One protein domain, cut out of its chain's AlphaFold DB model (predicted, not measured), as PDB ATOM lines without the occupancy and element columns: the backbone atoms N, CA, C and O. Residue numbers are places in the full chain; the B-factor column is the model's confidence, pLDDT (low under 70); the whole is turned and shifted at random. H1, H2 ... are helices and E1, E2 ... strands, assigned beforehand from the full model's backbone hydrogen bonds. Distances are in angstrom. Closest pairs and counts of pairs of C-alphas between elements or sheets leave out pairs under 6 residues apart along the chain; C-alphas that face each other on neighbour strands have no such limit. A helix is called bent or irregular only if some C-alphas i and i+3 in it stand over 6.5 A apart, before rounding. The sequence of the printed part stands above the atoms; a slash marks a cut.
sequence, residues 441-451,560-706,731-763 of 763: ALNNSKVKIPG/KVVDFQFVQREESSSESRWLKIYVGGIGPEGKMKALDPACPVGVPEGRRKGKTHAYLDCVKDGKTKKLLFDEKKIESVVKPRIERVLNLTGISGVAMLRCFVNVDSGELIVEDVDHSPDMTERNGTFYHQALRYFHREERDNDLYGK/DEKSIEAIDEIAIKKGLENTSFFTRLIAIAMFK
ATOM      1  N   ALA A 441     360.592 154.099 197.619       91.25
ATOM      2  CA  ALA A 441     360.250 154.565 196.279       91.25
ATOM      3  C   ALA A 441     359.465 155.887 196.301       91.25
ATOM      4  O   ALA A 441     359.780 156.798 195.541       91.25
ATOM      5  N   LEU A 442     358.488 156.021 197.203       92.38
ATOM      6  CA  LEU A 442     357.669 157.233 197.329       92.38
ATOM      7  C   LEU A 442     358.428 158.429 197.912       92.38
ATOM      8  O   LEU A 442     358.110 159.574 197.590       92.38
ATOM      9  N   ASN A 443     359.422 158.171 198.759       91.12
ATOM     10  CA  ASN A 443     360.229 159.212 199.394       91.12
ATOM     11  C   ASN A 443     361.494 159.558 198.590       91.12
ATOM     12  O   ASN A 443     362.233 160.467 198.969       91.12
ATOM     13  N   ASN A 444     361.747 158.865 197.476       88.00
ATOM     14  CA  ASN A 444     362.879 159.137 196.603       88.00
ATOM     15  C   ASN A 444     362.707 160.493 195.901       88.00
ATOM     16  O   ASN A 444     361.715 160.734 195.208       88.00
ATOM     17  N   SER A 445     363.705 161.369 196.031       71.62
ATOM     18  CA  SER A 445     363.694 162.718 195.452       71.62
ATOM     19  C   SER A 445     363.525 162.731 193.930       71.62
ATOM     20  O   SER A 445     362.925 163.667 193.407       71.62
ATOM     21  N   LYS A 446     363.978 161.686 193.222       79.38
ATOM     22  CA  LYS A 446     363.858 161.572 191.759       79.38
ATOM     23  C   LYS A 446     362.439 161.261 191.279       79.38
ATOM     24  O   LYS A 446     362.126 161.534 190.127       79.38
ATOM     25  N   VAL A 447     361.592 160.682 192.134       78.94
ATOM     26  CA  VAL A 447     360.244 160.198 191.766       78.94
ATOM     27  C   VAL A 447     359.159 160.811 192.658       78.94
ATOM     28  O   VAL A 447     358.063 160.277 192.821       78.94
ATOM     29  N   LYS A 448     359.465 161.965 193.257       84.69
ATOM     30  CA  LYS A 448     358.607 162.618 194.241       84.69
ATOM     31  C   LYS A 448     357.273 163.029 193.618       84.69
ATOM     32  O   LYS A 448     357.220 163.883 192.735       84.69
ATOM     33  N   ILE A 449     356.181 162.465 194.126       91.69
ATOM     34  CA  ILE A 449     354.824 162.855 193.740       91.69
ATOM     35  C   ILE A 449     354.371 164.004 194.665       91.69
ATOM     36  O   ILE A 449     354.317 163.815 195.882       91.69
ATOM     37  N   PRO A 450     354.021 165.197 194.142       91.81
ATOM     38  CA  PRO A 450     353.607 166.322 194.981       91.81
ATOM     39  C   PRO A 450     352.383 166.010 195.855       91.81
ATOM     40  O   PRO A 450     351.328 165.602 195.358       91.81
ATOM     41  N   GLY A 451     352.517 166.252 197.161       93.31
ATOM     42  CA  GLY A 451     351.476 165.979 198.156       93.31
ATOM     43  C   GLY A 451     351.280 164.493 198.467       93.31
ATOM     44  O   GLY A 451     350.205 164.114 198.925       93.31
ATOM     45  N   LYS A 560     337.847 159.412 212.940       86.94
ATOM     46  CA  LYS A 560     336.957 158.292 212.615       86.94
ATOM     47  C   LYS A 560     335.735 158.811 211.875       86.94
ATOM     48  O   LYS A 560     335.321 159.943 212.091       86.94
ATOM     49  N   VAL A 561     335.135 157.968 211.043       85.62
ATOM     50  CA  VAL A 561     333.812 158.246 210.482       85.62
ATOM     51  C   VAL A 561     332.785 157.445 211.262       85.62
ATOM     52  O   VAL A 561     332.897 156.225 211.339       85.62
ATOM     53  N   VAL A 562     331.814 158.124 211.859       85.38
ATOM     54  CA  VAL A 562     330.685 157.531 212.587       85.38
ATOM     55  C   VAL A 562     329.420 158.126 211.991       85.38
ATOM     56  O   VAL A 562     329.327 159.343 211.871       85.38
ATOM     57  N   ASP A 563     328.485 157.282 211.553       82.38
ATOM     58  CA  ASP A 563     327.249 157.713 210.882       82.38
ATOM     59  C   ASP A 563     327.494 158.754 209.767       82.38
ATOM     60  O   ASP A 563     326.878 159.817 209.729       82.38
ATOM     61  N   PHE A 564     328.446 158.457 208.870       84.44
ATOM     62  CA  PHE A 564     328.864 159.333 207.757       84.44
ATOM     63  C   PHE A 564     329.402 160.710 208.182       84.44
ATOM     64  O   PHE A 564     329.578 161.600 207.349       84.44
ATOM     65  N   GLN A 565     329.717 160.890 209.463       85.88
ATOM     66  CA  GLN A 565     330.323 162.102 209.991       85.88
ATOM     67  C   GLN A 565     331.752 161.827 210.429       85.88
ATOM     68  O   GLN A 565     332.021 160.884 211.168       85.88
ATOM     69  N   PHE A 566     332.677 162.668 209.988       88.12
ATOM     70  CA  PHE A 566     334.043 162.667 210.468       88.12
ATOM     71  C   PHE A 566     334.116 163.325 211.837       88.12
ATOM     72  O   PHE A 566     333.806 164.506 212.004       88.12
ATOM     73  N   VAL A 567     334.538 162.534 212.810       86.12
ATOM     74  CA  VAL A 567     334.663 162.912 214.206       86.12
ATOM     75  C   VAL A 567     336.115 162.692 214.618       86.12
ATOM     76  O   VAL A 567     336.718 161.649 214.337       86.12
ATOM     77  N   GLN A 568     336.695 163.695 215.269       79.62
ATOM     78  CA  GLN A 568     338.005 163.557 215.904       79.62
ATOM     79  C   GLN A 568     337.907 162.557 217.062       79.62
ATOM     80  O   GLN A 568     336.833 162.352 217.626       79.62
ATOM     81  N   ARG A 569     339.002 161.875 217.404       69.31
ATOM     82  CA  ARG A 569     338.961 160.952 218.545       69.31
ATOM     83  C   ARG A 569     338.913 161.760 219.838       69.31
ATOM     84  O   ARG A 569     339.697 162.674 220.019       69.31
ATOM     85  N   GLU A 570     338.035 161.378 220.756       59.84
ATOM     86  CA  GLU A 570     337.960 162.022 222.077       59.84
ATOM     87  C   GLU A 570     339.241 161.805 222.902       59.84
ATOM     88  O   GLU A 570     339.626 162.655 223.694       59.84
ATOM     89  N   GLU A 571     339.940 160.689 222.672       56.25
ATOM     90  CA  GLU A 571     341.203 160.339 223.339       56.25
ATOM     91  C   GLU A 571     342.439 161.055 222.757       56.25
ATOM     92  O   GLU A 571     343.539 160.877 223.281       56.25
ATOM     93  N   SER A 572     342.307 161.806 221.656       56.03
ATOM     94  CA  SER A 572     343.449 162.472 221.019       56.03
ATOM     95  C   SER A 572     343.622 163.893 221.542       56.03
ATOM     96  O   SER A 572     342.713 164.710 221.433       56.03
ATOM     97  N   SER A 573     344.820 164.217 222.033       48.69
ATOM     98  CA  SER A 573     345.215 165.601 222.335       48.69
ATOM     99  C   SER A 573     345.480 166.432 221.072       48.69
ATOM    100  O   SER A 573     345.605 167.652 221.163       48.69
ATOM    101  N   SER A 574     345.574 165.787 219.902       57.06
ATOM    102  CA  SER A 574     345.793 166.436 218.612       57.06
ATOM    103  C   SER A 574     344.496 166.545 217.806       57.06
ATOM    104  O   SER A 574     343.703 165.605 217.717       57.06
ATOM    105  N   GLU A 575     344.283 167.690 217.156       70.69
ATOM    106  CA  GLU A 575     343.193 167.887 216.196       70.69
ATOM    107  C   GLU A 575     343.523 167.245 214.833       70.69
ATOM    108  O   GLU A 575     343.474 167.912 213.799       70.69
ATOM    109  N   SER A 576     343.881 165.953 214.793       83.38
ATOM    110  CA  SER A 576     344.292 165.308 213.537       83.38
ATOM    111  C   SER A 576     343.221 165.436 212.444       83.38
ATOM    112  O   SER A 576     342.049 165.085 212.624       83.38
ATOM    113  N   ARG A 577     343.655 165.927 211.280       90.94
ATOM    114  CA  ARG A 577     342.865 166.069 210.046       90.94
ATOM    115  C   ARG A 577     343.153 164.945 209.045       90.94
ATOM    116  O   ARG A 577     342.822 165.056 207.869       90.94
ATOM    117  N   TRP A 578     343.758 163.846 209.498       93.44
ATOM    118  CA  TRP A 578     344.017 162.664 208.677       93.44
ATOM    119  C   TRP A 578     342.886 161.638 208.793       93.44
ATOM    120  O   TRP A 578     342.423 161.306 209.889       93.44
ATOM    121  N   LEU A 579     342.468 161.091 207.653       92.69
ATOM    122  CA  LEU A 579     341.448 160.053 207.539       92.69
ATOM    123  C   LEU A 579     342.013 158.837 206.804       92.69
ATOM    124  O   LEU A 579     342.618 158.972 205.746       92.69
ATOM    125  N   LYS A 580     341.791 157.635 207.340       92.69
ATOM    126  CA  LYS A 580     342.164 156.390 206.658       92.69
ATOM    127  C   LYS A 580     341.207 156.095 205.504       92.69
ATOM    128  O   LYS A 580     339.994 156.064 205.711       92.69
ATOM    129  N   ILE A 581     341.759 155.817 204.327       93.25
ATOM    130  CA  ILE A 581     341.012 155.487 203.114       93.25
ATOM    131  C   ILE A 581     341.572 154.244 202.413       93.25
ATOM    132  O   ILE A 581     342.736 153.863 202.560       93.25
ATOM    133  N   TYR A 582     340.701 153.627 201.631       92.56
ATOM    134  CA  TYR A 582     340.918 152.465 200.789       92.56
ATOM    135  C   TYR A 582     340.491 152.853 199.384       92.56
ATOM    136  O   TYR A 582     339.378 153.356 199.207       92.56
ATOM    137  N   VAL A 583     341.353 152.654 198.394       93.12
ATOM    138  CA  VAL A 583     341.054 153.033 197.012       93.12
ATOM    139  C   VAL A 583     341.501 151.936 196.062       93.12
ATOM    140  O   VAL A 583     342.686 151.614 195.978       93.12
ATOM    141  N   GLY A 584     340.539 151.351 195.358       87.50
ATOM    142  CA  GLY A 584     340.800 150.396 194.299       87.50
ATOM    143  C   GLY A 584     341.472 151.064 193.101       87.50
ATOM    144  O   GLY A 584     341.230 152.231 192.804       87.50
ATOM    145  N   GLY A 585     342.325 150.311 192.425       84.69
ATOM    146  CA  GLY A 585     342.972 150.688 191.179       84.69
ATOM    147  C   GLY A 585     342.702 149.647 190.104       84.69
ATOM    148  O   GLY A 585     342.714 148.453 190.412       84.69
ATOM    149  N   ILE A 586     342.495 150.083 188.864       78.81
ATOM    150  CA  ILE A 586     342.211 149.193 187.739       78.81
ATOM    151  C   ILE A 586     342.891 149.656 186.450       78.81
ATOM    152  O   ILE A 586     342.973 150.854 186.203       78.81
ATOM    153  N   GLY A 587     343.386 148.724 185.639       68.75
ATOM    154  CA  GLY A 587     343.957 149.027 184.323       68.75
ATOM    155  C   GLY A 587     345.306 148.355 184.060       68.75
ATOM    156  O   GLY A 587     345.785 147.558 184.870       68.75
ATOM    157  N   PRO A 588     345.929 148.621 182.902       71.44
ATOM    158  CA  PRO A 588     347.230 148.058 182.575       71.44
ATOM    159  C   PRO A 588     348.367 148.788 183.304       71.44
ATOM    160  O   PRO A 588     348.196 149.886 183.841       71.44
ATOM    161  N   GLU A 589     349.550 148.170 183.298       79.56
ATOM    162  CA  GLU A 589     350.771 148.758 183.860       79.56
ATOM    163  C   GLU A 589     351.006 150.168 183.290       79.56
ATOM    164  O   GLU A 589     350.890 150.396 182.083       79.56
ATOM    165  N   GLY A 590     351.289 151.135 184.166       81.50
ATOM    166  CA  GLY A 590     351.527 152.531 183.789       81.50
ATOM    167  C   GLY A 590     350.276 153.338 183.413       81.50
ATOM    168  O   GLY A 590     350.389 154.544 183.192       81.50
ATOM    169  N   LYS A 591     349.087 152.719 183.364       84.56
ATOM    170  CA  LYS A 591     347.801 153.393 183.098       84.56
ATOM    171  C   LYS A 591     346.707 153.005 184.099       84.56
ATOM    172  O   LYS A 591     345.526 153.009 183.763       84.56
ATOM    173  N   MET A 592     347.092 152.691 185.331       83.12
ATOM    174  CA  MET A 592     346.168 152.416 186.426       83.12
ATOM    175  C   MET A 592     345.276 153.631 186.698       83.12
ATOM    176  O   MET A 592     345.770 154.749 186.877       83.12
ATOM    177  N   LYS A 593     343.969 153.380 186.769       85.00
ATOM    178  CA  LYS A 593     342.912 154.329 187.115       85.00
ATOM    179  C   LYS A 593     342.401 154.101 188.521       85.00
ATOM    180  O   LYS A 593     342.247 152.959 188.954       85.00
ATOM    181  N   ALA A 594     342.169 155.193 189.242       90.94
ATOM    182  CA  ALA A 594     341.695 155.146 190.616       90.94
ATOM    183  C   ALA A 594     340.165 155.066 190.655       90.94
ATOM    184  O   ALA A 594     339.466 155.893 190.069       90.94
ATOM    185  N   LEU A 595     339.645 154.094 191.399       87.50
ATOM    186  CA  LEU A 595     338.228 154.013 191.737       87.50
ATOM    187  C   LEU A 595     337.875 155.047 192.823       87.50
ATOM    188  O   LEU A 595     338.733 155.770 193.332       87.50
ATOM    189  N   ASP A 596     336.599 155.124 193.193       85.81
ATOM    190  CA  ASP A 596     336.132 156.093 194.188       85.81
ATOM    191  C   ASP A 596     336.665 155.782 195.596       85.81
ATOM    192  O   ASP A 596     336.382 154.706 196.133       85.81
ATOM    193  N   PRO A 597     337.391 156.710 196.250       91.62
ATOM    194  CA  PRO A 597     337.933 156.474 197.581       91.62
ATOM    195  C   PRO A 597     336.855 156.218 198.640       91.62
ATOM    196  O   PRO A 597     335.865 156.948 198.726       91.62
ATOM    197  N   ALA A 598     337.083 155.216 199.493       88.50
ATOM    198  CA  ALA A 598     336.191 154.864 200.592       88.50
ATOM    199  C   ALA A 598     336.936 154.790 201.931       88.50
ATOM    200  O   ALA A 598     338.087 154.370 201.997       88.50
ATOM    201  N   CYS A 599     336.283 155.169 203.023       88.44
ATOM    202  CA  CYS A 599     336.810 155.115 204.385       88.44
ATOM    203  C   CYS A 599     335.988 154.153 205.255       88.44
ATOM    204  O   CYS A 599     334.795 153.974 205.007       88.44
ATOM    205  N   PRO A 600     336.582 153.540 206.290       83.88
ATOM    206  CA  PRO A 600     335.855 152.655 207.189       83.88
ATOM    207  C   PRO A 600     334.889 153.455 208.072       83.88
ATOM    208  O   PRO A 600     335.249 154.517 208.585       83.88
ATOM    209  N   VAL A 601     333.683 152.925 208.282       79.75
ATOM    210  CA  VAL A 601     332.660 153.547 209.138       79.75
ATOM    211  C   VAL A 601     332.545 152.767 210.441       79.75
ATOM    212  O   VAL A 601     332.289 151.563 210.454       79.75
ATOM    213  N   GLY A 602     332.748 153.463 211.555       69.75
ATOM    214  CA  GLY A 602     332.420 152.964 212.879       69.75
ATOM    215  C   GLY A 602     330.906 152.904 213.049       69.75
ATOM    216  O   GLY A 602     330.200 153.862 212.741       69.75
ATOM    217  N   VAL A 603     330.410 151.780 213.553       59.09
ATOM    218  CA  VAL A 603     329.005 151.649 213.947       59.09
ATOM    219  C   VAL A 603     328.866 152.202 215.370       59.09
ATOM    220  O   VAL A 603     329.676 151.814 216.218       59.09
ATOM    221  N   PRO A 604     327.874 153.063 215.658       54.00
ATOM    222  CA  PRO A 604     327.571 153.481 217.025       54.00
ATOM    223  C   PRO A 604     327.325 152.275 217.939       54.00
ATOM    224  O   PRO A 604     326.815 151.238 217.491       54.00
ATOM    225  N   GLU A 605     327.655 152.403 219.225       47.44
ATOM    226  CA  GLU A 605     327.394 151.349 220.209       47.44
ATOM    227  C   GLU A 605     325.917 150.907 220.168       47.44
ATOM    228  O   GLU A 605     324.997 151.723 220.146       47.44
ATOM    229  N   GLY A 606     325.677 149.592 220.104       43.84
ATOM    230  CA  GLY A 606     324.331 149.003 220.147       43.84
ATOM    231  C   GLY A 606     323.636 148.726 218.802       43.84
ATOM    232  O   GLY A 606     322.584 148.083 218.809       43.84
ATOM    233  N   ARG A 607     324.191 149.115 217.640       46.91
ATOM    234  CA  ARG A 607     323.610 148.774 216.317       46.91
ATOM    235  C   ARG A 607     324.306 147.583 215.638       46.91
ATOM    236  O   ARG A 607     325.505 147.356 215.794       46.91
ATOM    237  N   ARG A 608     323.546 146.781 214.873       44.94
ATOM    238  CA  ARG A 608     324.094 145.657 214.082       44.94
ATOM    239  C   ARG A 608     325.034 146.190 212.991       44.94
ATOM    240  O   ARG A 608     324.712 147.179 212.342       44.94
ATOM    241  N   LYS A 609     326.165 145.499 212.786       47.56
ATOM    242  CA  LYS A 609     327.196 145.765 211.762       47.56
ATOM    243  C   LYS A 609     326.584 145.791 210.354       47.56
ATOM    244  O   LYS A 609     326.452 144.739 209.739       47.56
ATOM    245  N   GLY A 610     326.140 146.965 209.908       44.97
ATOM    246  CA  GLY A 610     325.354 147.119 208.680       44.97
ATOM    247  C   GLY A 610     326.104 147.717 207.491       44.97
ATOM    248  O   GLY A 610     325.759 147.396 206.364       44.97
ATOM    249  N   LYS A 611     327.134 148.544 207.698       51.66
ATOM    250  CA  LYS A 611     327.945 149.117 206.610       51.66
ATOM    251  C   LYS A 611     329.392 149.238 207.076       51.66
ATOM    252  O   LYS A 611     329.642 149.791 208.142       51.66
ATOM    253  N   THR A 612     330.327 148.673 206.314       65.62
ATOM    254  CA  THR A 612     331.751 148.624 206.696       65.62
ATOM    255  C   THR A 612     332.505 149.875 206.220       65.62
ATOM    256  O   THR A 612     333.497 150.255 206.839       65.62
ATOM    257  N   HIS A 613     332.022 150.546 205.165       74.06
ATOM    258  CA  HIS A 613     332.702 151.672 204.514       74.06
ATOM    259  C   HIS A 613     331.721 152.745 204.003       74.06
ATOM    260  O   HIS A 613     330.553 152.447 203.762       74.06
ATOM    261  N   ALA A 614     332.211 153.975 203.823       81.12
ATOM    262  CA  ALA A 614     331.532 155.104 203.184       81.12
ATOM    263  C   ALA A 614     332.460 155.752 202.154       81.12
ATOM    264  O   ALA A 614     333.666 155.832 202.383       81.12
ATOM    265  N   TYR A 615     331.914 156.238 201.042       85.50
ATOM    266  CA  TYR A 615     332.686 156.995 200.059       85.50
ATOM    267  C   TYR A 615     332.968 158.419 200.539       85.50
ATOM    268  O   TYR A 615     332.147 159.006 201.244       85.50
ATOM    269  N   LEU A 616     334.121 158.981 200.158       82.88
ATOM    270  CA  LEU A 616     334.559 160.296 200.647       82.88
ATOM    271  C   LEU A 616     333.597 161.444 200.309       82.88
ATOM    272  O   LEU A 616     333.462 162.360 201.116       82.88
ATOM    273  N   ASP A 617     332.911 161.375 199.169       83.75
ATOM    274  CA  ASP A 617     331.907 162.359 198.738       83.75
ATOM    275  C   ASP A 617     330.581 162.273 199.508       83.75
ATOM    276  O   ASP A 617     329.724 163.142 199.361       83.75
ATOM    277  N   CYS A 618     330.425 161.272 200.375       85.62
ATOM    278  CA  CYS A 618     329.277 161.131 201.269       85.62
ATOM    279  C   CYS A 618     329.598 161.527 202.721       85.62
ATOM    280  O   CYS A 618     328.691 161.583 203.552       85.62
ATOM    281  N   VAL A 619     330.869 161.777 203.062       85.56
ATOM    282  CA  VAL A 619     331.283 162.049 204.446       85.56
ATOM    283  C   VAL A 619     331.230 163.541 204.750       85.56
ATOM    284  O   VAL A 619     331.833 164.357 204.051       85.56
ATOM    285  N   LYS A 620     330.559 163.898 205.847       87.50
ATOM    286  CA  LYS A 620     330.457 165.274 206.351       87.50
ATOM    287  C   LYS A 620     331.402 165.506 207.527       87.50
ATOM    288  O   LYS A 620     331.604 164.621 208.347       87.50
ATOM    289  N   ASP A 621     331.948 166.702 207.665       86.12
ATOM    290  CA  ASP A 621     332.658 167.124 208.868       86.12
ATOM    291  C   ASP A 621     331.679 167.185 210.053       86.12
ATOM    292  O   ASP A 621     330.608 167.790 209.967       86.12
ATOM    293  N   GLY A 622     332.019 166.545 211.171       83.56
ATOM    294  CA  GLY A 622     331.134 166.448 212.330       83.56
ATOM    295  C   GLY A 622     330.821 167.795 212.989       83.56
ATOM    296  O   GLY A 622     329.718 167.945 213.524       83.56
ATOM    297  N   LYS A 623     331.739 168.775 212.914       83.81
ATOM    298  CA  LYS A 623     331.575 170.120 213.493       83.81
ATOM    299  C   LYS A 623     330.781 171.025 212.547       83.81
ATOM    300  O   LYS A 623     329.808 171.646 212.963       83.81
ATOM    301  N   THR A 624     331.168 171.087 211.272       85.44
ATOM    302  CA  THR A 624     330.573 172.035 210.304       85.44
ATOM    303  C   THR A 624     329.393 171.471 209.511       85.44
ATOM    304  O   THR A 624     328.683 172.232 208.857       85.44
ATOM    305  N   LYS A 625     329.191 170.147 209.533       84.75
ATOM    306  CA  LYS A 625     328.211 169.389 208.732       84.75
ATOM    307  C   LYS A 625     328.367 169.521 207.207       84.75
ATOM    308  O   LYS A 625     327.530 169.004 206.468       84.75
ATOM    309  N   LYS A 626     329.435 170.162 206.719       86.38
ATOM    310  CA  LYS A 626     329.777 170.252 205.288       86.38
ATOM    311  C   LYS A 626     330.465 168.975 204.812       86.38
ATOM    312  O   LYS A 626     331.108 168.312 205.615       86.38
ATOM    313  N   LEU A 627     330.362 168.641 203.524       85.19
ATOM    314  CA  LEU A 627     331.128 167.534 202.938       85.19
ATOM    315  C   LEU A 627     332.636 167.763 203.121       85.19
ATOM    316  O   LEU A 627     333.110 168.884 202.934       85.19
ATOM    317  N   LEU A 628     333.380 166.713 203.483       83.94
ATOM    318  CA  LEU A 628     334.844 166.775 203.592       83.94
ATOM    319  C   LEU A 628     335.503 166.974 202.227       83.94
ATOM    320  O   LEU A 628     336.452 167.743 202.078       83.94
ATOM    321  N   PHE A 629     334.988 166.254 201.236       85.00
ATOM    322  CA  PHE A 629     335.428 166.312 199.858       85.00
ATOM    323  C   PHE A 629     334.197 166.451 198.980       85.00
ATOM    324  O   PHE A 629     333.266 165.655 199.085       85.00
ATOM    325  N   ASP A 630     334.194 167.457 198.115       82.19
ATOM    326  CA  ASP A 630     333.298 167.441 196.971       82.19
ATOM    327  C   ASP A 630     333.881 166.535 195.873       82.19
ATOM    328  O   ASP A 630     335.070 166.195 195.862       82.19
ATOM    329  N   GLU A 631     333.029 166.132 194.937       83.12
ATOM    330  CA  GLU A 631     333.421 165.278 193.814       83.12
ATOM    331  C   GLU A 631     334.563 165.910 193.001       83.12
ATOM    332  O   GLU A 631     335.527 165.237 192.643       83.12
ATOM    333  N   LYS A 632     334.537 167.238 192.819       86.31
ATOM    334  CA  LYS A 632     335.577 167.975 192.089       86.31
ATOM    335  C   LYS A 632     336.956 167.838 192.726       86.31
ATOM    336  O   LYS A 632     337.929 167.623 192.006       86.31
ATOM    337  N   LYS A 633     337.080 167.949 194.051       87.06
ATOM    338  CA  LYS A 633     338.358 167.786 194.761       87.06
ATOM    339  C   LYS A 633     338.841 166.336 194.721       87.06
ATOM    340  O   LYS A 633     340.046 166.102 194.620       87.06
ATOM    341  N   ILE A 634     337.930 165.363 194.753       89.12
ATOM    342  CA  ILE A 634     338.290 163.947 194.585       89.12
ATOM    343  C   ILE A 634     338.899 163.718 193.198       89.12
ATOM    344  O   ILE A 634     340.006 163.184 193.115       89.12
ATOM    345  N   GLU A 635     338.227 164.174 192.141       90.62
ATOM    346  CA  GLU A 635     338.662 163.979 190.750       90.62
ATOM    347  C   GLU A 635     339.919 164.779 190.387       90.62
ATOM    348  O   GLU A 635     340.797 164.281 189.689       90.62
ATOM    349  N   SER A 636     340.046 166.019 190.865       91.00
ATOM    350  CA  SER A 636     341.157 166.901 190.472       91.00
ATOM    351  C   SER A 636     342.415 166.753 191.332       91.00
ATOM    352  O   SER A 636     343.507 167.088 190.872       91.00
ATOM    353  N   VAL A 637     342.295 166.248 192.567       92.31
ATOM    354  CA  VAL A 637     343.416 166.196 193.523       92.31
ATOM    355  C   VAL A 637     343.697 164.777 194.001       92.31
ATOM    356  O   VAL A 637     344.824 164.294 193.866       92.31
ATOM    357  N   VAL A 638     342.700 164.101 194.572       94.25
ATOM    358  CA  VAL A 638     342.915 162.834 195.290       94.25
ATOM    359  C   VAL A 638     343.182 161.685 194.317       94.25
ATOM    360  O   VAL A 638     344.223 161.035 194.417       94.25
ATOM    361  N   LYS A 639     342.294 161.459 193.341       94.94
ATOM    362  CA  LYS A 639     342.444 160.389 192.344       94.94
ATOM    363  C   LYS A 639     343.739 160.516 191.531       94.94
ATOM    364  O   LYS A 639     344.478 159.535 191.496       94.94
ATOM    365  N   PRO A 640     344.128 161.688 190.989       95.31
ATOM    366  CA  PRO A 640     345.381 161.818 190.245       95.31
ATOM    367  C   PRO A 640     346.626 161.478 191.072       95.31
ATOM    368  O   PRO A 640     347.576 160.892 190.552       95.31
ATOM    369  N   ARG A 641     346.642 161.810 192.372       95.81
ATOM    370  CA  ARG A 641     347.732 161.407 193.276       95.81
ATOM    371  C   ARG A 641     347.772 159.887 193.455       95.81
ATOM    372  O   ARG A 641     348.850 159.305 193.381       95.81
ATOM    373  N   ILE A 642     346.615 159.254 193.633       95.50
ATOM    374  CA  ILE A 642     346.482 157.794 193.760       95.50
ATOM    375  C   ILE A 642     346.929 157.083 192.482       95.50
ATOM    376  O   ILE A 642     347.702 156.133 192.561       95.50
ATOM    377  N   GLU A 643     346.501 157.557 191.312       95.50
ATOM    378  CA  GLU A 643     346.900 156.995 190.016       95.50
ATOM    379  C   GLU A 643     348.418 157.038 189.840       95.50
ATOM    380  O   GLU A 643     349.023 156.039 189.456       95.50
ATOM    381  N   ARG A 644     349.071 158.154 190.189       94.88
ATOM    382  CA  ARG A 644     350.540 158.243 190.153       94.88
ATOM    383  C   ARG A 644     351.204 157.243 191.099       94.88
ATOM    384  O   ARG A 644     352.192 156.630 190.709       94.88
ATOM    385  N   VAL A 645     350.665 157.049 192.308       94.56
ATOM    386  CA  VAL A 645     351.174 156.039 193.255       94.56
ATOM    387  C   VAL A 645     351.029 154.634 192.680       94.56
ATOM    388  O   VAL A 645     351.995 153.880 192.679       94.56
ATOM    389  N   LEU A 646     349.852 154.280 192.162       91.69
ATOM    390  CA  LEU A 646     349.605 152.964 191.569       91.69
ATOM    391  C   LEU A 646     350.540 152.706 190.382       91.69
ATOM    392  O   LEU A 646     351.184 151.662 190.328       91.69
ATOM    393  N   ASN A 647     350.690 153.680 189.485       90.88
ATOM    394  CA  ASN A 647     351.570 153.565 188.323       90.88
ATOM    395  C   ASN A 647     353.051 153.468 188.706       90.88
ATOM    396  O   ASN A 647     353.789 152.722 188.069       90.88
ATOM    397  N   LEU A 648     353.478 154.134 189.784       90.69
ATOM    398  CA  LEU A 648     354.840 154.015 190.310       90.69
ATOM    399  C   LEU A 648     355.185 152.581 190.746       90.69
ATOM    400  O   LEU A 648     356.338 152.167 190.648       90.69
ATOM    401  N   THR A 649     354.208 151.811 191.231       86.31
ATOM    402  CA  THR A 649     354.459 150.437 191.706       86.31
ATOM    403  C   THR A 649     354.689 149.414 190.590       86.31
ATOM    404  O   THR A 649     355.175 148.318 190.875       86.31
ATOM    405  N   GLY A 650     354.324 149.732 189.342       83.81
ATOM    406  CA  GLY A 650     354.295 148.764 188.236       83.81
ATOM    407  C   GLY A 650     353.209 147.688 188.380       83.81
ATOM    408  O   GLY A 650     353.252 146.661 187.705       83.81
ATOM    409  N   ILE A 651     352.237 147.885 189.279       82.06
ATOM    410  CA  ILE A 651     351.062 147.016 189.374       82.06
ATOM    411  C   ILE A 651     350.204 147.153 188.112       82.06
ATOM    412  O   ILE A 651     350.055 148.235 187.545       82.06
ATOM    413  N   SER A 652     349.612 146.031 187.711       78.00
ATOM    414  CA  SER A 652     348.649 145.930 186.620       78.00
ATOM    415  C   SER A 652     347.458 145.046 186.994       78.00
ATOM    416  O   SER A 652     347.536 144.180 187.876       78.00
ATOM    417  N   GLY A 653     346.350 145.252 186.287       74.56
ATOM    418  CA  GLY A 653     345.075 144.579 186.480       74.56
ATOM    419  C   GLY A 653     344.260 145.250 187.572       74.56
ATOM    420  O   GLY A 653     343.511 146.178 187.291       74.56
ATOM    421  N   VAL A 654     344.389 144.763 188.806       74.31
ATOM    422  CA  VAL A 654     343.618 145.247 189.959       74.31
ATOM    423  C   VAL A 654     344.519 145.445 191.172       74.31
ATOM    424  O   VAL A 654     345.440 144.665 191.407       74.31
ATOM    425  N   ALA A 655     344.230 146.474 191.960       81.62
ATOM    426  CA  ALA A 655     344.965 146.794 193.179       81.62
ATOM    427  C   ALA A 655     344.051 147.433 194.223       81.62
ATOM    428  O   ALA A 655     343.043 148.037 193.877       81.62
ATOM    429  N   MET A 656     344.425 147.386 195.495       86.25
ATOM    430  CA  MET A 656     343.832 148.222 196.535       86.25
ATOM    431  C   MET A 656     344.936 148.988 197.250       86.25
ATOM    432  O   MET A 656     345.749 148.410 197.974       86.25
ATOM    433  N   LEU A 657     344.942 150.302 197.058       91.94
ATOM    434  CA  LEU A 657     345.789 151.220 197.798       91.94
ATOM    435  C   LEU A 657     345.168 151.489 199.168       91.94
ATOM    436  O   LEU A 657     343.983 151.814 199.283       91.94
ATOM    437  N   ARG A 658     345.989 151.409 200.211       91.75
ATOM    438  CA  ARG A 658     345.647 151.858 201.559       91.75
ATOM    439  C   ARG A 658     346.512 153.048 201.911       91.75
ATOM    440  O   ARG A 658     347.737 153.011 201.800       91.75
ATOM    441  N   CYS A 659     345.857 154.130 202.297       95.12
ATOM    442  CA  CYS A 659     346.533 155.376 202.611       95.12
ATOM    443  C   CYS A 659     345.718 156.206 203.599       95.12
ATOM    444  O   CYS A 659     344.568 155.902 203.923       95.12
ATOM    445  N   PHE A 660     346.344 157.260 204.095       96.00
ATOM    446  CA  PHE A 660     345.699 158.312 204.851       96.00
ATOM    447  C   PHE A 660     345.597 159.541 203.965       96.00
ATOM    448  O   PHE A 660     346.558 159.879 203.278       96.00
ATOM    449  N   VAL A 661     344.450 160.206 203.996       95.94
ATOM    450  CA  VAL A 661     344.222 161.464 203.294       95.94
ATOM    451  C   VAL A 661     344.050 162.588 204.303       95.94
ATOM    452  O   VAL A 661     343.331 162.432 205.292       95.94
ATOM    453  N   ASN A 662     344.705 163.720 204.069       94.25
ATOM    454  CA  ASN A 662     344.415 164.939 204.807       94.25
ATOM    455  C   ASN A 662     343.103 165.527 204.274       94.25
ATOM    456  O   ASN A 662     342.992 165.811 203.080       94.25
ATOM    457  N   VAL A 663     342.101 165.693 205.136       90.50
ATOM    458  CA  VAL A 663     340.759 166.112 204.701       90.50
ATOM    459  C   VAL A 663     340.731 167.540 204.135       90.50
ATOM    460  O   VAL A 663     339.910 167.860 203.273       90.50
ATOM    461  N   ASP A 664     341.688 168.380 204.527       89.12
ATOM    462  CA  ASP A 664     341.763 169.780 204.116       89.12
ATOM    463  C   ASP A 664     342.597 169.950 202.834       89.12
ATOM    464  O   ASP A 664     342.136 170.597 201.892       89.12
ATOM    465  N   SER A 665     343.763 169.300 202.720       91.50
ATOM    466  CA  SER A 665     344.682 169.450 201.569       91.50
ATOM    467  C   SER A 665     344.568 168.354 200.495       91.50
ATOM    468  O   SER A 665     345.073 168.503 199.376       91.50
ATOM    469  N   GLY A 666     343.931 167.223 200.812       93.19
ATOM    470  CA  GLY A 666     343.913 166.026 199.964       93.19
ATOM    471  C   GLY A 666     345.274 165.334 199.832       93.19
ATOM    472  O   GLY A 666     345.449 164.513 198.928       93.19
ATOM    473  N   GLU A 667     346.275 165.717 200.631       95.94
ATOM    474  CA  GLU A 667     347.592 165.066 200.650       95.94
ATOM    475  C   GLU A 667     347.480 163.620 201.118       95.94
ATOM    476  O   GLU A 667     346.581 163.286 201.890       95.94
ATOM    477  N   LEU A 668     348.393 162.768 200.649       97.19
ATOM    478  CA  LEU A 668     348.371 161.334 200.907       97.19
ATOM    479  C   LEU A 668     349.598 160.877 201.688       97.19
ATOM    480  O   LEU A 668     350.734 161.172 201.319       97.19
ATOM    481  N   ILE A 669     349.354 160.054 202.701       96.56
ATOM    482  CA  ILE A 669     350.366 159.220 203.343       96.56
ATOM    483  C   ILE A 669     350.062 157.768 202.970       96.56
ATOM    484  O   ILE A 669     349.044 157.214 203.382       96.56
ATOM    485  N   VAL A 670     350.920 157.148 202.167       95.38
ATOM    486  CA  VAL A 670     350.715 155.784 201.664       95.38
ATOM    487  C   VAL A 670     351.155 154.761 202.706       95.38
ATOM    488  O   VAL A 670     352.294 154.788 203.178       95.38
ATOM    489  N   GLU A 671     350.247 153.844 203.048       91.44
ATOM    490  CA  GLU A 671     350.491 152.779 204.020       91.44
ATOM    491  C   GLU A 671     351.043 151.522 203.333       91.44
ATOM    492  O   GLU A 671     352.128 151.053 203.684       91.44
ATOM    493  N   ASP A 672     350.296 150.975 202.371       89.50
ATOM    494  CA  ASP A 672     350.637 149.774 201.605       89.50
ATOM    495  C   ASP A 672     349.715 149.578 200.383       89.50
ATOM    496  O   ASP A 672     348.667 150.219 200.250       89.50
ATOM    497  N   VAL A 673     350.113 148.679 199.472       87.31
ATOM    498  CA  VAL A 673     349.319 148.283 198.297       87.31
ATOM    499  C   VAL A 673     349.041 146.785 198.331       87.31
ATOM    500  O   VAL A 673     349.932 145.970 198.552       87.31
ATOM    501  N   ASP A 674     347.781 146.416 198.124       83.12
ATOM    502  CA  ASP A 674     347.357 145.036 197.911       83.12
ATOM    503  C   ASP A 674     347.181 144.791 196.409       83.12
ATOM    504  O   ASP A 674     346.246 145.304 195.798       83.12
ATOM    505  N   HIS A 675     348.081 144.019 195.807       77.56
ATOM    506  CA  HIS A 675     348.059 143.684 194.380       77.56
ATOM    507  C   HIS A 675     347.045 142.566 194.035       77.56
ATOM    508  O   HIS A 675     346.980 142.104 192.896       77.56
ATOM    509  N   SER A 676     346.297 142.066 195.027       72.75
ATOM    510  CA  SER A 676     345.312 140.988 194.891       72.75
ATOM    511  C   SER A 676     344.167 141.180 195.908       72.75
ATOM    512  O   SER A 676     343.993 140.364 196.833       72.75
ATOM    513  N   PRO A 677     343.407 142.291 195.782       71.31
ATOM    514  CA  PRO A 677     342.431 142.717 196.781       71.31
ATOM    515  C   PRO A 677     341.253 141.754 196.913       71.31
ATOM    516  O   PRO A 677     340.921 141.027 195.984       71.31
ATOM    517  N   ASP A 678     340.593 141.752 198.076       65.50
ATOM    518  CA  ASP A 678     339.382 140.952 198.254       65.50
ATOM    519  C   ASP A 678     338.230 141.492 197.395       65.50
ATOM    520  O   ASP A 678     337.841 142.655 197.506       65.50
ATOM    521  N   MET A 679     337.671 140.611 196.571       58.94
ATOM    522  CA  MET A 679     336.597 140.919 195.631       58.94
ATOM    523  C   MET A 679     335.249 140.313 196.035       58.94
ATOM    524  O   MET A 679     334.337 140.221 195.215       58.94
ATOM    525  N   THR A 680     335.122 139.814 197.266       54.38
ATOM    526  CA  THR A 680     333.852 139.245 197.727       54.38
ATOM    527  C   THR A 680     332.788 140.328 197.910       54.38
ATOM    528  O   THR A 680     333.049 141.364 198.508       54.38
ATOM    529  N   GLU A 681     331.558 140.050 197.475       49.75
ATOM    530  CA  GLU A 681     330.409 140.969 197.564       49.75
ATOM    531  C   GLU A 681     330.135 141.471 198.990       49.75
ATOM    532  O   GLU A 681     329.749 142.611 199.190       49.75
ATOM    533  N   ARG A 682     330.341 140.631 200.014       48.72
ATOM    534  CA  ARG A 682     329.983 140.989 201.398       48.72
ATOM    535  C   ARG A 682     330.995 141.888 202.101       48.72
ATOM    536  O   ARG A 682     330.615 142.602 203.022       48.72
ATOM    537  N   ASN A 683     332.275 141.771 201.754       51.34
ATOM    538  CA  ASN A 683     333.371 142.342 202.545       51.34
ATOM    539  C   ASN A 683     334.415 143.088 201.701       51.34
ATOM    540  O   ASN A 683     335.238 143.810 202.263       51.34
ATOM    541  N   GLY A 684     334.415 142.911 200.380       61.66
ATOM    542  CA  GLY A 684     335.404 143.485 199.482       61.66
ATOM    543  C   GLY A 684     335.099 144.944 199.177       61.66
ATOM    544  O   GLY A 684     334.267 145.243 198.327       61.66
ATOM    545  N   THR A 685     335.818 145.873 199.809       71.88
ATOM    546  CA  THR A 685     335.724 147.308 199.482       71.88
ATOM    547  C   THR A 685     335.975 147.567 197.996       71.88
ATOM    548  O   THR A 685     335.306 148.409 197.405       71.88
ATOM    549  N   PHE A 686     336.879 146.800 197.371       74.44
ATOM    550  CA  PHE A 686     337.142 146.904 195.934       74.44
ATOM    551  C   PHE A 686     335.885 146.608 195.113       74.44
ATOM    552  O   PHE A 686     335.594 147.324 194.163       74.44
ATOM    553  N   TYR A 687     335.134 145.563 195.483       66.94
ATOM    554  CA  TYR A 687     333.942 145.139 194.754       66.94
ATOM    555  C   TYR A 687     332.928 146.284 194.649       66.94
ATOM    556  O   TYR A 687     332.542 146.659 193.546       66.94
ATOM    557  N   HIS A 688     332.591 146.923 195.773       68.56
ATOM    558  CA  HIS A 688     331.668 148.064 195.783       68.56
ATOM    559  C   HIS A 688     332.225 149.294 195.053       68.56
ATOM    560  O   HIS A 688     331.487 150.030 194.402       68.56
ATOM    561  N   GLN A 689     333.533 149.543 195.124       75.44
ATOM    562  CA  GLN A 689     334.155 150.633 194.366       75.44
ATOM    563  C   GLN A 689     334.060 150.419 192.857       75.44
ATOM    564  O   GLN A 689     333.777 151.362 192.122       75.44
ATOM    565  N   ALA A 690     334.263 149.184 192.402       69.06
ATOM    566  CA  ALA A 690     334.160 148.837 190.995       69.06
ATOM    567  C   ALA A 690     332.711 148.934 190.496       69.06
ATOM    568  O   ALA A 690     332.490 149.501 189.432       69.06
ATOM    569  N   LEU A 691     331.728 148.473 191.284       63.50
ATOM    570  CA  LEU A 691     330.299 148.655 190.986       63.50
ATOM    571  C   LEU A 691     329.961 150.117 190.684       63.50
ATOM    572  O   LEU A 691     329.410 150.442 189.633       63.50
ATOM    573  N   ARG A 692     330.352 151.005 191.602       70.38
ATOM    574  CA  ARG A 692     330.077 152.437 191.497       70.38
ATOM    575  C   ARG A 692     330.756 153.080 190.289       70.38
ATOM    576  O   ARG A 692     330.159 153.938 189.639       70.38
ATOM    577  N   TYR A 693     331.988 152.668 189.995       69.75
ATOM    578  CA  TYR A 693     332.764 153.169 188.862       69.75
ATOM    579  C   TYR A 693     332.074 152.875 187.525       69.75
ATOM    580  O   TYR A 693     331.841 153.800 186.747       69.75
ATOM    581  N   PHE A 694     331.667 151.622 187.289       61.72
ATOM    582  CA  PHE A 694     331.017 151.244 186.029       61.72
ATOM    583  C   PHE A 694     329.652 151.918 185.843       61.72
ATOM    584  O   PHE A 694     329.340 152.367 184.745       61.72
ATOM    585  N   HIS A 695     328.889 152.108 186.923       63.03
ATOM    586  CA  HIS A 695     327.628 152.852 186.867       63.03
ATOM    587  C   HIS A 695     327.807 154.352 186.554       63.03
ATOM    588  O   HIS A 695     326.947 154.974 185.932       63.03
ATOM    589  N   ARG A 696     328.906 154.984 186.995       64.06
ATOM    590  CA  ARG A 696     329.201 156.389 186.655       64.06
ATOM    591  C   ARG A 696     329.545 156.551 185.176       64.06
ATOM    592  O   ARG A 696     328.959 157.408 184.524       64.06
ATOM    593  N   GLU A 697     330.412 155.696 184.643       57.31
ATOM    594  CA  GLU A 697     330.825 155.784 183.237       57.31
ATOM    595  C   GLU A 697     329.673 155.584 182.243       57.31
ATOM    596  O   GLU A 697     329.700 156.165 181.160       57.31
ATOM    597  N   GLU A 698     328.662 154.776 182.559       53.97
ATOM    598  CA  GLU A 698     327.488 154.647 181.685       53.97
ATOM    599  C   GLU A 698     326.654 155.916 181.625       53.97
ATOM    600  O   GLU A 698     326.305 156.360 180.534       53.97
ATOM    601  N   ARG A 699     326.400 156.545 182.778       55.69
ATOM    602  CA  ARG A 699     325.666 157.814 182.819       55.69
ATOM    603  C   ARG A 699     326.363 158.890 181.990       55.69
ATOM    604  O   ARG A 699     325.686 159.628 181.278       55.69
ATOM    605  N   ASP A 700     327.690 158.944 182.044       52.81
ATOM    606  CA  ASP A 700     328.472 159.908 181.266       52.81
ATOM    607  C   ASP A 700     328.429 159.600 179.757       52.81
ATOM    608  O   ASP A 700     328.299 160.516 178.945       52.81
ATOM    609  N   ASN A 701     328.451 158.323 179.357       48.75
ATOM    610  CA  ASN A 701     328.321 157.931 177.948       48.75
ATOM    611  C   ASN A 701     326.908 158.178 177.384       48.75
ATOM    612  O   ASN A 701     326.774 158.587 176.231       48.75
ATOM    613  N   ASP A 702     325.859 157.992 178.189       47.06
ATOM    614  CA  ASP A 702     324.473 158.285 177.798       47.06
ATOM    615  C   ASP A 702     324.195 159.790 177.672       47.06
ATOM    616  O   ASP A 702     323.352 160.204 176.870       47.06
ATOM    617  N   LEU A 703     324.910 160.618 178.440       41.44
ATOM    618  CA  LEU A 703     324.876 162.079 178.330       41.44
ATOM    619  C   LEU A 703     325.542 162.557 177.032       41.44
ATOM    620  O   LEU A 703     324.958 163.376 176.328       41.44
ATOM    621  N   TYR A 704     326.693 161.992 176.654       38.69
ATOM    622  CA  TYR A 704     327.366 162.329 175.390       38.69
ATOM    623  C   TYR A 704     326.688 161.735 174.142       38.69
ATOM    624  O   TYR A 704     326.839 162.271 173.046       38.69
ATOM    625  N   GLY A 705     325.910 160.657 174.280       35.59
ATOM    626  CA  GLY A 705     325.137 160.065 173.180       35.59
ATOM    627  C   GLY A 705     323.824 160.789 172.848       35.59
ATOM    628  O   GLY A 705     323.213 160.502 171.816       35.59
ATOM    629  N   LYS A 706     323.366 161.717 173.700       37.12
ATOM    630  CA  LYS A 706     322.073 162.412 173.548       37.12
ATOM    631  C   LYS A 706     322.143 163.806 172.923       37.12
ATOM    632  O   LYS A 706     321.086 164.367 172.632       37.12
ATOM    633  N   ASP A 731     323.012 150.202 194.089       36.62
ATOM    634  CA  ASP A 731     323.654 148.909 193.829       36.62
ATOM    635  C   ASP A 731     322.858 148.093 192.793       36.62
ATOM    636  O   ASP A 731     323.452 147.575 191.851       36.62
ATOM    637  N   GLU A 732     321.522 148.043 192.894       42.62
ATOM    638  CA  GLU A 732     320.650 147.383 191.902       42.62
ATOM    639  C   GLU A 732     320.789 148.011 190.506       42.62
ATOM    640  O   GLU A 732     321.031 147.295 189.536       42.62
ATOM    641  N   LYS A 733     320.760 149.347 190.402       42.34
ATOM    642  CA  LYS A 733     320.994 150.057 189.131       42.34
ATOM    643  C   LYS A 733     322.417 149.889 188.593       42.34
ATOM    644  O   LYS A 733     322.618 149.842 187.385       42.34
ATOM    645  N   SER A 734     323.412 149.784 189.474       45.12
ATOM    646  CA  SER A 734     324.808 149.533 189.083       45.12
ATOM    647  C   SER A 734     325.004 148.119 188.538       45.12
ATOM    648  O   SER A 734     325.822 147.908 187.646       45.12
ATOM    649  N   ILE A 735     324.250 147.151 189.061       47.69
ATOM    650  CA  ILE A 735     324.222 145.781 188.544       47.69
ATOM    651  C   ILE A 735     323.543 145.747 187.169       47.69
ATOM    652  O   ILE A 735     324.085 145.117 186.265       47.69
ATOM    653  N   GLU A 736     322.422 146.454 186.993       53.62
ATOM    654  CA  GLU A 736     321.727 146.578 185.699       53.62
ATOM    655  C   GLU A 736     322.627 147.189 184.614       53.62
ATOM    656  O   GLU A 736     322.731 146.630 183.526       53.62
ATOM    657  N   ALA A 737     323.356 148.256 184.946       52.19
ATOM    658  CA  ALA A 737     324.373 148.880 184.099       52.19
ATOM    659  C   ALA A 737     325.442 147.871 183.619       52.19
ATOM    660  O   ALA A 737     325.597 147.572 182.431       52.19
ATOM    661  N   ILE A 738     326.121 147.218 184.569       50.81
ATOM    662  CA  ILE A 738     327.142 146.203 184.264       50.81
ATOM    663  C   ILE A 738     326.574 145.063 183.412       50.81
ATOM    664  O   ILE A 738     327.277 144.533 182.545       50.81
ATOM    665  N   ASP A 739     325.317 144.689 183.641       50.78
ATOM    666  CA  ASP A 739     324.617 143.697 182.840       50.78
ATOM    667  C   ASP A 739     324.349 144.200 181.413       50.78
ATOM    668  O   ASP A 739     324.565 143.437 180.473       50.78
ATOM    669  N   GLU A 740     324.009 145.473 181.204       54.12
ATOM    670  CA  GLU A 740     323.897 146.079 179.871       54.12
ATOM    671  C   GLU A 740     325.232 146.131 179.115       54.12
ATOM    672  O   GLU A 740     325.281 145.763 177.934       54.12
ATOM    673  N   ILE A 741     326.336 146.543 179.758       50.12
ATOM    674  CA  ILE A 741     327.669 146.475 179.130       50.12
ATOM    675  C   ILE A 741     328.016 145.025 178.808       50.12
ATOM    676  O   ILE A 741     328.531 144.742 177.724       50.12
ATOM    677  N   ALA A 742     327.752 144.102 179.733       44.81
ATOM    678  CA  ALA A 742     328.030 142.694 179.522       44.81
ATOM    679  C   ALA A 742     327.246 142.151 178.323       44.81
ATOM    680  O   ALA A 742     327.855 141.514 177.471       44.81
ATOM    681  N   ILE A 743     325.956 142.475 178.197       50.12
ATOM    682  CA  ILE A 743     325.123 142.133 177.035       50.12
ATOM    683  C   ILE A 743     325.713 142.716 175.746       50.12
ATOM    684  O   ILE A 743     325.912 141.992 174.772       50.12
ATOM    685  N   LYS A 744     326.090 144.003 175.734       47.09
ATOM    686  CA  LYS A 744     326.730 144.647 174.568       47.09
ATOM    687  C   LYS A 744     328.071 144.003 174.184       47.09
ATOM    688  O   LYS A 744     328.519 144.154 173.049       47.09
ATOM    689  N   LYS A 745     328.734 143.316 175.119       45.53
ATOM    690  CA  LYS A 745     330.045 142.667 174.943       45.53
ATOM    691  C   LYS A 745     329.970 141.138 174.825       45.53
ATOM    692  O   LYS A 745     331.024 140.506 174.778       45.53
ATOM    693  N   GLY A 746     328.777 140.539 174.763       37.19
ATOM    694  CA  GLY A 746     328.606 139.080 174.671       37.19
ATOM    695  C   GLY A 746     328.970 138.321 175.958       37.19
ATOM    696  O   GLY A 746     329.372 137.157 175.917       37.19
ATOM    697  N   LEU A 747     328.923 138.997 177.108       38.41
ATOM    698  CA  LEU A 747     329.291 138.501 178.437       38.41
ATOM    699  C   LEU A 747     328.069 138.242 179.335       38.41
ATOM    700  O   LEU A 747     328.241 137.893 180.509       38.41
ATOM    701  N   GLU A 748     326.849 138.367 178.810       40.66
ATOM    702  CA  GLU A 748     325.574 138.259 179.534       40.66
ATOM    703  C   GLU A 748     325.330 136.908 180.217       40.66
ATOM    704  O   GLU A 748     324.456 136.790 181.076       40.66
ATOM    705  N   ASN A 749     326.135 135.894 179.893       33.69
ATOM    706  CA  ASN A 749     326.059 134.552 180.477       33.69
ATOM    707  C   ASN A 749     327.201 134.246 181.460       33.69
ATOM    708  O   ASN A 749     327.231 133.181 182.079       33.69
ATOM    709  N   THR A 750     328.128 135.187 181.661       35.41
ATOM    710  CA  THR A 750     329.253 135.037 182.594       35.41
ATOM    711  C   THR A 750     328.868 135.457 184.014       35.41
ATOM    712  O   THR A 750     327.874 136.162 184.212       35.41
ATOM    713  N   SER A 751     329.611 135.004 185.033       39.62
ATOM    714  CA  SER A 751     329.349 135.436 186.413       39.62
ATOM    715  C   SER A 751     329.511 136.951 186.525       39.62
ATOM    716  O   SER A 751     330.354 137.523 185.838       39.62
ATOM    717  N   PHE A 752     328.755 137.601 187.408       42.47
ATOM    718  CA  PHE A 752     328.872 139.044 187.636       42.47
ATOM    719  C   PHE A 752     330.330 139.485 187.871       42.47
ATOM    720  O   PHE A 752     330.808 140.475 187.329       42.47
ATOM    721  N   PHE A 753     331.077 138.662 188.607       45.09
ATOM    722  CA  PHE A 753     332.499 138.847 188.860       45.09
ATOM    723  C   PHE A 753     333.354 138.793 187.582       45.09
ATOM    724  O   PHE A 753     334.255 139.605 187.390       45.09
ATOM    725  N   THR A 754     333.038 137.869 186.676       41.66
ATOM    726  CA  THR A 754     333.670 137.759 185.357       41.66
ATOM    727  C   THR A 754     333.328 138.953 184.469       41.66
ATOM    728  O   THR A 754     334.220 139.429 183.781       41.66
ATOM    729  N   ARG A 755     332.093 139.475 184.516       50.06
ATOM    730  CA  ARG A 755     331.692 140.695 183.786       50.06
ATOM    731  C   ARG A 755     332.501 141.889 184.259       50.06
ATOM    732  O   ARG A 755     333.148 142.539 183.453       50.06
ATOM    733  N   LEU A 756     332.540 142.106 185.570       46.56
ATOM    734  CA  LEU A 756     333.247 143.218 186.200       46.56
ATOM    735  C   LEU A 756     334.738 143.245 185.812       46.56
ATOM    736  O   LEU A 756     335.283 144.292 185.478       46.56
ATOM    737  N   ILE A 757     335.387 142.079 185.799       46.19
ATOM    738  CA  ILE A 757     336.800 141.943 185.417       46.19
ATOM    739  C   ILE A 757     337.000 141.991 183.901       46.19
ATOM    740  O   ILE A 757     337.962 142.588 183.436       46.19
ATOM    741  N   ALA A 758     336.121 141.379 183.112       41.34
ATOM    742  CA  ALA A 758     336.232 141.427 181.660       41.34
ATOM    743  C   ALA A 758     336.036 142.860 181.153       41.34
ATOM    744  O   ALA A 758     336.835 143.321 180.351       41.34
ATOM    745  N   ILE A 759     335.052 143.598 181.672       45.94
ATOM    746  CA  ILE A 759     334.829 145.015 181.353       45.94
ATOM    747  C   ILE A 759     336.045 145.852 181.768       45.94
ATOM    748  O   ILE A 759     336.507 146.680 180.987       45.94
ATOM    749  N   ALA A 760     336.607 145.585 182.949       42.53
ATOM    750  CA  ALA A 760     337.845 146.203 183.414       42.53
ATOM    751  C   ALA A 760     339.077 145.918 182.546       42.53
ATOM    752  O   ALA A 760     339.989 146.731 182.517       42.53
ATOM    753  N   MET A 761     339.140 144.743 181.915       39.47
ATOM    754  CA  MET A 761     340.242 144.328 181.046       39.47
ATOM    755  C   MET A 761     340.035 144.724 179.577       39.47
ATOM    756  O   MET A 761     341.003 144.780 178.826       39.47
ATOM    757  N   PHE A 762     338.784 144.919 179.148       39.28
ATOM    758  CA  PHE A 762     338.430 145.394 177.808       39.28
ATOM    759  C   PHE A 762     338.667 146.899 177.638       39.28
ATOM    760  O   PHE A 762     338.829 147.353 176.505       39.28
ATOM    761  N   LYS A 763     338.628 147.656 178.737       36.34
ATOM    762  CA  LYS A 763     339.052 149.058 178.811       36.34
ATOM    763  C   LYS A 763     340.551 149.137 179.074       36.34
ATOM    764  O   LYS A 763     341.175 150.067 178.515       36.34
TER     765      LYS A 763
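AT A GLANCE: This is residues 441 to 451, 560 to 706 and 731 to 763 of the 763 residues of an uncharacterized protein of Bathycoccus prasinos (UniProt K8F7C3). A strongly twisted sheet of three strands, E3, E6 and E7, makes the core; H1 packs over one face of it, and a small sheet of short strands, E2, E1, E4 and E5, continues beside its edge strand E3. A loose group of three steeply crossed helices, H2, H3 and H4, sits toward the end of the sheet where E3 ends and E6 begins, with H2 reaching the sheet by its first residues; the loop of residues 570 to 575 and the tip of H2 with the residues after it, 700 to 706, stick out. The printed part has 191 residues, with four named helices and seven named strands in the order E1 E2 E3 E4 E5 H1 E6 E7 H2 H3 H4, of mixed class, helices and strands. The sheet E3 E6 E7 is antiparallel throughout, and the sheet in the order E2 E1 E4 E5 is mixed. The whole is compact, with a radius of gyration of the C-alphas of 17.5 A and spans of 57 by 49 by 34 A.

HOW THE PARTS SIT: In the three-stranded sheet, E6, residues 653 to 662, is the inner strand between E3, residues 578 to 587, and E7, residues 668 to 674. E3 and E6 are antiparallel at 159 degrees, with N 581 and O 659 2.8 A apart, within hydrogen-bond range. E6 and E7 form a hairpin, antiparallel at 152 degrees, with N 658 and O 672 at 2.9 A; E6 bends by 51 degrees at residue 659. H1, residues 631 to 648, is on this sheet with its residues 638 to 647, and its closest C-alpha pair to E3 is Gly 585 and Leu 646, 7.0 A. H2, residues 685 to 704, is on the sheet with its residues 685 to 690, at a height of 5.6 A over the sheet, and the closest C-alphas of H2 and E3 are Phe 686 and Gly 584, 5.3 A. With H4, residues 752 to 762, the domain has three layers, helices on both faces of a sheet: H2 and H4 on one face, H1 on the other. The C-alphas of Gly 587 and Ala 760 are the closest of E3 and H4, 6.8 A. H3, residues 731 to 744, touches H2 at His 695 and Ser 734, C-alphas 4.9 A apart, at a steep tilt of 64 degrees. H3 also touches H4, with Ala 742 and Arg 755 closest at 6.0 A between C-alphas. H1 is apart from H2, H3 and H4. The closest C-alphas of E3 and E4, residues 598 to 602, are Ile 581 and Cys 599, 4.4 A. E4 forms a hairpin with E5, residues 613 to 615, with N 599 and O 614 at 2.8 A, and is parallel to E1, residues 560 to 562, with N 602 and O 561 at 2.8 A. E1 and E2, residues 565 to 567, form a hairpin, with N 562 and O 565 at 2.9 A. Each O i to N i+4 pair is within hydrogen-bond range in H3 and H4, against 12 of 14 in H1 and 15 of 16 in H2.

IN THESE COORDINATES: E3 begins at C-alpha 578 (344.017, 162.664, 208.677) and is 27.9 A long; E6 is 27.4 A and E7 16.6 A. H1 is 24.5 A long, has a kink of 33 degrees near residue 638, and is only just irregular: C-alphas 636 and 639 are 6.9 A apart. H2 is 29.6 A and H3 20.0 A; H4 is 15.1 A and ends at C-alpha 762 (338.430, 145.394, 177.808).

THE WHOLE: The C-alphas farthest apart are those of Ser 573 and Gly 746, 57.0 A. Residues 452 to 559 and 707 to 730 are not printed, with C-alpha gaps of 21.9 A and 24.4 A across the two cuts. The link from E5 to H1 is long, 15 residues. Mean pLDDT of the printed part is 72.1; 76 residues are under 70, among them 602 to 612, 693 to 706 and 731 to 763.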